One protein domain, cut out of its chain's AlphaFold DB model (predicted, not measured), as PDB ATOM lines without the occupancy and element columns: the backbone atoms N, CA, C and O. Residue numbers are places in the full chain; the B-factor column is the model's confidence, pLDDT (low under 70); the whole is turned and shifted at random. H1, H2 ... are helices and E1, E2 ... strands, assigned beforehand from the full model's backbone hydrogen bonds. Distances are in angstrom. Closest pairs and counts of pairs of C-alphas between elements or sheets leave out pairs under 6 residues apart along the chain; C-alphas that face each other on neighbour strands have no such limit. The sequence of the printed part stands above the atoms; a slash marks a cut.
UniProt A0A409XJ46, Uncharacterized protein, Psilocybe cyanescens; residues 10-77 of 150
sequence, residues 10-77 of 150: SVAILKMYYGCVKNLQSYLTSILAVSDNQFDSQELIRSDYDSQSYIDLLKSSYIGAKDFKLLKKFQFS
ATOM      1  N   SER A  10       3.256  17.205   8.985       87.81
ATOM      2  CA  SER A  10       3.417  15.949   9.723       87.81
ATOM      3  C   SER A  10       2.992  16.045  11.192       87.81
ATOM      4  O   SER A  10       2.508  15.063  11.754       87.81
ATOM      5  N   VAL A  11       3.088  17.218  11.823       87.25
ATOM      6  CA  VAL A  11       2.689  17.417  13.224       87.25
ATOM      7  C   VAL A  11       1.178  17.301  13.394       87.25
ATOM      8  O   VAL A  11       0.720  16.774  14.408       87.25
ATOM      9  N   ALA A  12       0.389  17.728  12.401       88.81
ATOM     10  CA  ALA A  12      -1.061  17.540  12.423       88.81
ATOM     11  C   ALA A  12      -1.421  16.047  12.453       88.81
ATOM     12  O   ALA A  12      -2.276  15.632  13.236       88.81
ATOM     13  N   ILE A  13      -0.699  15.232  11.676       91.44
ATOM     14  CA  ILE A  13      -0.849  13.773  11.675       91.44
ATOM     15  C   ILE A  13      -0.481  13.211  13.051       91.44
ATOM     16  O   ILE A  13      -1.265  12.473  13.642       91.44
ATOM     17  N   LEU A  14       0.668  13.600  13.611       91.38
ATOM     18  CA  LEU A  14       1.091  13.143  14.941       91.38
ATOM     19  C   LEU A  14       0.059  13.494  16.026       91.38
ATOM     20  O   LEU A  14      -0.242  12.658  16.876       91.38
ATOM     21  N   LYS A  15      -0.543  14.689  15.982       91.00
ATOM     22  CA  LYS A  15      -1.577  15.103  16.944       91.00
ATOM     23  C   LYS A  15      -2.812  14.199  16.913       91.00
ATOM     24  O   LYS A  15      -3.391  13.968  17.969       91.00
ATOM     25  N   MET A  16      -3.176  13.629  15.762       91.75
ATOM     26  CA  MET A  16      -4.290  12.674  15.674       91.75
ATOM     27  C   MET A  16      -4.004  11.357  16.411       91.75
ATOM     28  O   MET A  16      -4.900  10.802  17.039       91.75
ATOM     29  N   TYR A  17      -2.763  10.864  16.363       91.94
ATOM     30  CA  TYR A  17      -2.381   9.602  17.015       91.94
ATOM     31  C   TYR A  17      -2.056   9.769  18.497       91.94
ATOM     32  O   TYR A  17      -2.347   8.887  19.309       91.94
ATOM     33  N   TYR A  18      -1.420  10.886  18.843       91.19
ATOM     34  CA  TYR A  18      -0.856  11.096  20.166       91.19
ATOM     35  C   TYR A  18      -1.655  12.069  21.021       91.19
ATOM     36  O   TYR A  18      -1.445  12.058  22.211       91.19
ATOM     37  N   GLY A  19      -2.570  12.892  20.508       89.94
ATOM     38  CA  GLY A  19      -3.335  13.852  21.320       89.94
ATOM     39  C   GLY A  19      -2.525  15.073  21.782       89.94
ATOM     40  O   GLY A  19      -2.986  16.203  21.636       89.94
ATOM     41  N   CYS A  20      -1.293  14.886  22.262       90.38
ATOM     42  CA  CYS A  20      -0.349  15.966  22.543       90.38
ATOM     43  C   CYS A  20       0.970  15.746  21.799       90.38
ATOM     44  O   CYS A  20       1.549  14.661  21.833       90.38
ATOM     45  N   VAL A  21       1.456  16.803  21.145       92.19
ATOM     46  CA  VAL A  21       2.754  16.828  20.462       92.19
ATOM     47  C   VAL A  21       3.473  18.114  20.842       92.19
ATOM     48  O   VAL A  21       2.891  19.194  20.731       92.19
ATOM     49  N   LYS A  22       4.722  17.997  21.291       91.12
ATOM     50  CA  LYS A  22       5.626  19.118  21.588       91.12
ATOM     51  C   LYS A  22       6.935  18.917  20.833       91.12
ATOM     52  O   LYS A  22       7.299  17.775  20.560       91.12
ATOM     53  N   ASN A  23       7.646  19.995  20.511       91.19
ATOM     54  CA  ASN A  23       9.049  19.850  20.121       91.19
ATOM     55  C   ASN A  23       9.885  19.412  21.345       91.19
ATOM     56  O   ASN A  23       9.437  19.531  22.495       91.19
ATOM     57  N   LEU A  24      11.069  18.859  21.093       91.44
ATOM     58  CA  LEU A  24      11.938  18.313  22.133       91.44
ATOM     59  C   LEU A  24      12.345  19.393  23.141       91.44
ATOM     60  O   LEU A  24      12.215  19.166  24.341       91.44
ATOM     61  N   GLN A  25      12.727  20.583  22.670       90.69
ATOM     62  CA  GLN A  25      13.097  21.708  23.532       90.69
ATOM     63  C   GLN A  25      11.987  22.073  24.535       90.69
ATOM     64  O   GLN A  25      12.199  22.032  25.743       90.69
ATOM     65  N   SER A  26      10.777  22.371  24.055       88.38
ATOM     66  CA  SER A  26       9.626  22.737  24.888       88.38
ATOM     67  C   SER A  26       9.195  21.606  25.817       88.38
ATOM     68  O   SER A  26       8.696  21.864  26.914       88.38
ATOM     69  N   TYR A  27       9.356  20.351  25.393       88.94
ATOM     70  CA  TYR A  27       9.112  19.210  26.266       88.94
ATOM     71  C   TYR A  27      10.122  19.161  27.417       88.94
ATOM     72  O   TYR A  27       9.697  19.127  28.572       88.94
ATOM     73  N   LEU A  28      11.424  19.220  27.120       87.62
ATOM     74  CA  LEU A  28      12.500  19.185  28.113       87.62
ATOM     75  C   LEU A  28      12.375  20.332  29.117       87.62
ATOM     76  O   LEU A  28      12.365  20.082  30.320       87.62
ATOM     77  N   THR A  29      12.142  21.561  28.643       85.94
ATOM     78  CA  THR A  29      11.888  22.716  29.516       85.94
ATOM     79  C   THR A  29      10.714  22.452  30.460       85.94
ATOM     80  O   THR A  29      10.772  22.811  31.628       85.94
ATOM     81  N   SER A  30       9.662  21.766  30.001       83.06
ATOM     82  CA  SER A  30       8.499  21.481  30.849       83.06
ATOM     83  C   SER A  30       8.718  20.392  31.905       83.06
ATOM     84  O   SER A  30       7.991  20.380  32.895       83.06
ATOM     85  N   ILE A  31       9.682  19.482  31.714       81.94
ATOM     86  CA  ILE A  31       9.946  18.382  32.660       81.94
ATOM     87  C   ILE A  31      11.137  18.646  33.589       81.94
ATOM     88  O   ILE A  31      11.176  18.079  34.681       81.94
ATOM     89  N   LEU A  32      12.083  19.490  33.166       77.56
ATOM     90  CA  LEU A  32      13.270  19.867  33.940       77.56
ATOM     91  C   LEU A  32      13.010  21.050  34.881       77.56
ATOM     92  O   LEU A  32      13.702  21.202  35.882       77.56
ATOM     93  N   ALA A  33      11.999  21.874  34.600       62.50
ATOM     94  CA  ALA A  33      11.712  23.080  35.368       62.50
ATOM     95  C   ALA A  33      11.050  22.797  36.728       62.50
ATOM     96  O   ALA A  33       9.887  23.141  36.905       62.50
ATOM     97  N   VAL A  34      11.746  22.184  37.698       58.59
ATOM     98  CA  VAL A  34      11.351  22.233  39.122       58.59
ATOM     99  C   VAL A  34      12.563  21.945  40.035       58.59
ATOM    100  O   VAL A  34      13.046  20.821  40.035       58.59
ATOM    101  N   SER A  35      13.081  22.871  40.855       50.19
ATOM    102  CA  SER A  35      12.501  23.148  42.185       50.19
ATOM    103  C   SER A  35      12.857  24.477  42.869       50.19
ATOM    104  O   SER A  35      12.277  24.719  43.917       50.19
ATOM    105  N   ASP A  36      13.695  25.357  42.321       49.28
ATOM    106  CA  ASP A  36      13.950  26.673  42.932       49.28
ATOM    107  C   ASP A  36      14.185  27.739  41.856       49.28
ATOM    108  O   ASP A  36      14.843  27.486  40.851       49.28
ATOM    109  N   ASN A  37      13.605  28.923  42.065       51.38
ATOM    110  CA  ASN A  37      13.511  30.072  41.151       51.38
ATOM    111  C   ASN A  37      14.862  30.725  40.753       51.38
ATOM    112  O   ASN A  37      14.947  31.951  40.721       51.38
ATOM    113  N   GLN A  38      15.936  29.973  40.497       55.66
ATOM    114  CA  GLN A  38      17.270  30.559  40.291       55.66
ATOM    115  C   GLN A  38      17.944  30.259  38.953       55.66
ATOM    116  O   GLN A  38      18.859  30.998  38.603       55.66
ATOM    117  N   PHE A  39      17.492  29.271  38.176       58.59
ATOM    118  CA  PHE A  39      18.109  28.964  36.881       58.59
ATOM    119  C   PHE A  39      17.100  29.014  35.739       58.59
ATOM    120  O   PHE A  39      16.025  28.409  35.813       58.59
ATOM    121  N   ASP A  40      17.460  29.730  34.671       68.25
ATOM    122  CA  ASP A  40      16.713  29.690  33.423       68.25
ATOM    123  C   ASP A  40      16.816  28.271  32.852       68.25
ATOM    124  O   ASP A  40      17.889  27.774  32.512       68.25
ATOM    125  N   SER A  41      15.678  27.582  32.764       67.94
ATOM    126  CA  SER A  41      15.610  26.216  32.237       67.94
ATOM    127  C   SER A  41      16.098  26.124  30.787       67.94
ATOM    128  O   SER A  41      16.394  25.026  30.317       67.94
ATOM    129  N   GLN A  42      16.176  27.249  30.066       70.06
ATOM    130  CA  GLN A  42      16.789  27.289  28.743       70.06
ATOM    131  C   GLN A  42      18.315  27.182  28.790       70.06
ATOM    132  O   GLN A  42      18.868  26.474  27.952       70.06
ATOM    133  N   GLU A  43      18.976  27.803  29.769       72.50
ATOM    134  CA  GLU A  43      20.440  27.747  29.930       72.50
ATOM    135  C   GLU A  43      20.921  26.350  30.338       72.50
ATOM    136  O   GLU A  43      22.024  25.931  29.992       72.50
ATOM    137  N   LEU A  44      20.069  25.593  31.035       75.69
ATOM    138  CA  LEU A  44      20.355  24.204  31.385       75.69
ATOM    139  C   LEU A  44      20.378  23.295  30.146       75.69
ATOM    140  O   LEU A  44      21.213  22.404  30.036       75.69
ATOM    141  N   ILE A  45      19.455  23.513  29.207       82.56
ATOM    142  CA  ILE A  45      19.286  22.650  28.028       82.56
ATOM    143  C   ILE A  45      20.209  23.091  26.888       82.56
ATOM    144  O   ILE A  45      20.584  22.270  26.048       82.56
ATOM    145  N   ARG A  46      20.555  24.380  26.830       85.50
ATOM    146  CA  ARG A  46      21.319  24.975  25.737       85.50
ATOM    147  C   ARG A  46      22.386  25.935  26.253       85.50
ATOM    148  O   ARG A  46      22.105  26.825  27.042       85.50
ATOM    149  N   SER A  47      23.580  25.813  25.693       86.12
ATOM    150  CA  SER A  47      24.666  26.781  25.790       86.12
ATOM    151  C   SER A  47      24.858  27.522  24.464       86.12
ATOM    152  O   SER A  47      24.587  26.990  23.387       86.12
ATOM    153  N   ASP A  48      25.393  28.741  24.528       85.44
ATOM    154  CA  ASP A  48      25.758  29.526  23.340       85.44
ATOM    155  C   ASP A  48      26.853  28.865  22.488       85.44
ATOM    156  O   ASP A  48      27.000  29.189  21.311       85.44
ATOM    157  N   TYR A  49      27.593  27.913  23.063       87.88
ATOM    158  CA  TYR A  49      28.657  27.164  22.389       87.88
ATOM    159  C   TYR A  49      28.186  25.838  21.779       87.88
ATOM    160  O   TYR A  49      29.006  25.088  21.245       87.88
ATOM    161  N   ASP A  50      26.893  25.519  21.869       91.00
ATOM    162  CA  ASP A  50      26.380  24.268  21.323       91.00
ATOM    163  C   ASP A  50      26.456  24.237  19.791       91.00
ATOM    164  O   ASP A  50      26.258  25.238  19.098       91.00
ATOM    165  N   SER A  51      26.703  23.042  19.250       94.44
ATOM    166  CA  SER A  51      26.736  22.831  17.804       94.44
ATOM    167  C   SER A  51      25.371  23.093  17.154       94.44
ATOM    168  O   SER A  51      24.316  22.851  17.748       94.44
ATOM    169  N   GLN A  52      25.380  23.517  15.886       94.56
ATOM    170  CA  GLN A  52      24.140  23.719  15.132       94.56
ATOM    171  C   GLN A  52      23.317  22.425  15.032       94.56
ATOM    172  O   GLN A  52      22.104  22.475  15.190       94.56
ATOM    173  N   SER A  53      23.966  21.267  14.874       94.62
ATOM    174  CA  SER A  53      23.292  19.964  14.822       94.62
ATOM    175  C   SER A  53      22.515  19.648  16.104       94.62
ATOM    176  O   SER A  53      21.408  19.122  16.038       94.62
ATOM    177  N   TYR A  54      23.059  20.004  17.271       94.50
ATOM    178  CA  TYR A  54      22.352  19.856  18.546       94.50
ATOM    179  C   TYR A  54      21.151  20.802  18.647       94.50
ATOM    180  O   TYR A  54      20.058  20.402  19.050       94.50
ATOM    181  N   ILE A  55      21.321  22.056  18.224       92.56
ATOM    182  CA  ILE A  55      20.226  23.035  18.197       92.56
ATOM    183  C   ILE A  55      19.107  22.565  17.260       92.56
ATOM    184  O   ILE A  55      17.926  22.680  17.599       92.56
ATOM    185  N   ASP A  56      19.471  22.016  16.103       94.12
ATOM    186  CA  ASP A  56      18.527  21.461  15.143       94.12
ATOM    187  C   ASP A  56      17.804  20.259  15.749       94.12
ATOM    188  O   ASP A  56      16.575  20.251  15.736       94.12
ATOM    189  N   LEU A  57      18.517  19.329  16.403       94.00
ATOM    190  CA  LEU A  57      17.913  18.205  17.127       94.00
ATOM    191  C   LEU A  57      16.813  18.681  18.087       94.00
ATOM    192  O   LEU A  57      15.702  18.148  18.064       94.00
ATOM    193  N   LEU A  58      17.096  19.695  18.909       92.31
ATOM    194  CA  LEU A  58      16.150  20.226  19.895       92.31
ATOM    195  C   LEU A  58      14.896  20.846  19.259       92.31
ATOM    196  O   LEU A  58      13.798  20.727  19.814       92.31
ATOM    197  N   LYS A  59      15.049  21.508  18.108       91.19
ATOM    198  CA  LYS A  59      13.964  22.239  17.433       91.19
ATOM    199  C   LYS A  59      13.160  21.377  16.465       91.19
ATOM    200  O   LYS A  59      11.952  21.579  16.344       91.19
ATOM    201  N   SER A  60      13.808  20.436  15.781       91.50
ATOM    202  CA  SER A  60      13.204  19.608  14.733       91.50
ATOM    203  C   SER A  60      12.689  18.263  15.239       91.50
ATOM    204  O   SER A  60      11.941  17.594  14.525       91.50
ATOM    205  N   SER A  61      13.078  17.841  16.444       92.69
ATOM    206  CA  SER A  61      12.561  16.615  17.056       92.69
ATOM    207  C   SER A  61      11.244  16.870  17.775       92.69
ATOM    208  O   SER A  61      11.055  17.901  18.422       92.69
ATOM    209  N   TYR A  62      10.339  15.894  17.710       93.19
ATOM    210  CA  TYR A  62       9.015  15.973  18.317       93.19
ATOM    211  C   TYR A  62       8.764  14.802  19.254       93.19
ATOM    212  O   TYR A  62       9.160  13.668  18.991       93.19
ATOM    213  N   ILE A  63       8.036  15.079  20.329       92.19
ATOM    214  CA  ILE A  63       7.579  14.092  21.296       92.19
ATOM    215  C   ILE A  63       6.057  14.066  21.256       92.19
ATOM    216  O   ILE A  63       5.405  15.091  21.456       92.19
ATOM    217  N   GLY A  64       5.508  12.880  20.997       92.12
ATOM    218  CA  GLY A  64       4.074  12.606  21.022       92.12
ATOM    219  C   GLY A  64       3.694  11.732  22.216       92.12
ATOM    220  O   GLY A  64       4.292  10.679  22.428       92.12
ATOM    221  N   ALA A  65       2.681  12.138  22.981       90.56
ATOM    222  CA  ALA A  65       2.129  11.352  24.084       90.56
ATOM    223  C   ALA A  65       0.632  11.624  24.263       90.56
ATOM    224  O   ALA A  65       0.222  12.776  24.167       90.56
ATOM    225  N   LYS A  66      -0.150  10.579  24.602       89.94
ATOM    226  CA  LYS A  66      -1.608  10.665  24.870       89.94
ATOM    227  C   LYS A  66      -1.970  11.758  25.865       89.94
ATOM    228  O   LYS A  66      -2.998  12.407  25.724       89.94
ATOM    229  N   ASP A  67      -1.128  11.907  26.876       86.06
ATOM    230  CA  ASP A  67      -1.190  12.968  27.864       86.06
ATOM    231  C   ASP A  67       0.212  13.110  28.471       86.06
ATOM    232  O   ASP A  67       0.860  12.105  28.783       86.06
ATOM    233  N   PHE A  68       0.679  14.340  28.656       82.25
ATOM    234  CA  PHE A  68       1.918  14.639  29.373       82.25
ATOM    235  C   PHE A  68       1.646  14.747  30.876       82.25
ATOM    236  O   PHE A  68       2.075  15.709  31.515       82.25
ATOM    237  N   LYS A  69       0.920  13.778  31.456       74.25
ATOM    238  CA  LYS A  69       0.727  13.724  32.911       74.25
ATOM    239  C   LYS A  69       2.103  13.696  33.544       74.25
ATOM    240  O   LYS A  69       2.826  12.725  33.333       74.25
ATOM    241  N   LEU A  70       2.427  14.787  34.246       60.94
ATOM    242  CA  LEU A  70       3.709  15.100  34.872       60.94
ATOM    243  C   LEU A  70       4.414  13.818  35.311       60.94
ATOM    244  O   LEU A  70       4.133  13.265  36.379       60.94
ATOM    245  N   LEU A  71       5.304  13.324  34.446       59.69
ATOM    246  CA  LEU A  71       6.247  12.290  34.828       59.69
ATOM    247  C   LEU A  71       6.975  12.852  36.046       59.69
ATOM    248  O   LEU A  71       7.303  14.041  36.066       59.69
ATOM    249  N   LYS A  72       7.138  12.027  37.090       57.50
ATOM    250  CA  LYS A  72       7.892  12.403  38.292       57.50
ATOM    251  C   LYS A  72       9.134  13.175  37.844       57.50
ATOM    252  O   LYS A  72       9.854  12.669  36.984       57.50
ATOM    253  N   LYS A  73       9.283  14.396  38.372       63.03
ATOM    254  CA  LYS A  73      10.345  15.354  38.034       63.03
ATOM    255  C   LYS A  73      11.646  14.598  37.802       63.03
ATOM    256  O   LYS A  73      12.019  13.774  38.642       63.03
ATOM    257  N   PHE A  74      12.264  14.830  36.650       66.38
ATOM    258  CA  PHE A  74      13.508  14.163  36.309       66.38
ATOM    259  C   PHE A  74      14.554  14.550  37.361       66.38
ATOM    260  O   PHE A  74      14.751  15.732  37.628       66.38
ATOM    261  N   GLN A  75      15.140  13.556  38.026       61.81
ATOM    262  CA  GLN A  75      16.247  13.784  38.949       61.81
ATOM    263  C   GLN A  75      17.532  13.687  38.144       61.81
ATOM    264  O   GLN A  75      17.749  12.675  37.474       61.81
ATOM    265  N   PHE A  76      18.364  14.725  38.217       65.19
ATOM    266  CA  PHE A  76      19.723  14.659  37.698       65.19
ATOM    267  C   PHE A  76      20.441  13.487  38.366       65.19
ATOM    268  O   PHE A  76      20.370  13.312  39.585       65.19
ATOM    269  N   SER A  77      21.071  12.647  37.552       63.69
ATOM    270  CA  SER A  77      21.936  11.584  38.036       63.69
ATOM    271  C   SER A  77      23.371  12.015  37.793       63.69
ATOM    272  O   SER A  77      23.744  12.249  36.652       63.69
TER     273      SER A  77
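Overview. This is residues 10 to 77 of the 150 residues of an uncharacterized protein of Psilocybe cyanescens (UniProt A0A409XJ46). A short ribbon of two antiparallel strands, E1 and E2, has helix H1 at one end and, at the other, H2 and H4 meeting at their ends as a corner. The small H3 packs on H2, and residues 66 to 77 trail off as a long stretch with no named element. The printed part has 68 residues, with four named helices and two named strands in the order H1 E1 H2 H3 H4 E2; of the 40 residues in named elements helices hold 32 and strands 8, the class being mostly helix. The whole is only just loose, close to compact, with a radius of gyration of the C-alphas of 13.5 A and spans of 37 by 30 by 20 A.

Arrangement. Begin with H1, residues 10 to 18, and E1, residues 20 to 23; their closest C-alphas, Lys 15 and Val 21, are 5.8 A apart. E2, residues 62 to 65, is E1's antiparallel neighbour at 158 degrees; look for N 22 and O 63 at 3.0 A and N 63 and O 22 at 2.8 A, within hydrogen-bond range. H2, residues 24 to 32, touches H3, residues 41 to 45, the closest C-alphas being Thr 29 and Ser 41, 5.8 A. H2 and H4, residues 52 to 60, touch only at their ends, about perpendicular at 82 degrees, closest at the C-alphas of Gln 25 and Leu 58, 5.0 A. H1 is apart from H2, H3 and H4. In H1, H2 and H4 every O i to N i+4 pair is within hydrogen-bond range; in H3 it is 0 of 1, with 1 of 2 O i to N i+3 pairs.

Along the chain. Find C-alpha 10 at (3.417, 15.949, 9.723), where H1 begins its 12.3 A. H2 spans 12.0 A and H4 11.7 A. E2 ends at C-alpha 65, (2.129, 11.352, 24.084).

Size, cuts and confidence. The C-alphas farthest apart, Ile 13 and Gln 38, are 37.8 A apart. The printed part has no cut and no long link. Residues 48 to 53, of which 52 and 53 belong to H4, stand free. Look for pLDDT under 70 at residues 33 to 41 and 70 to 77.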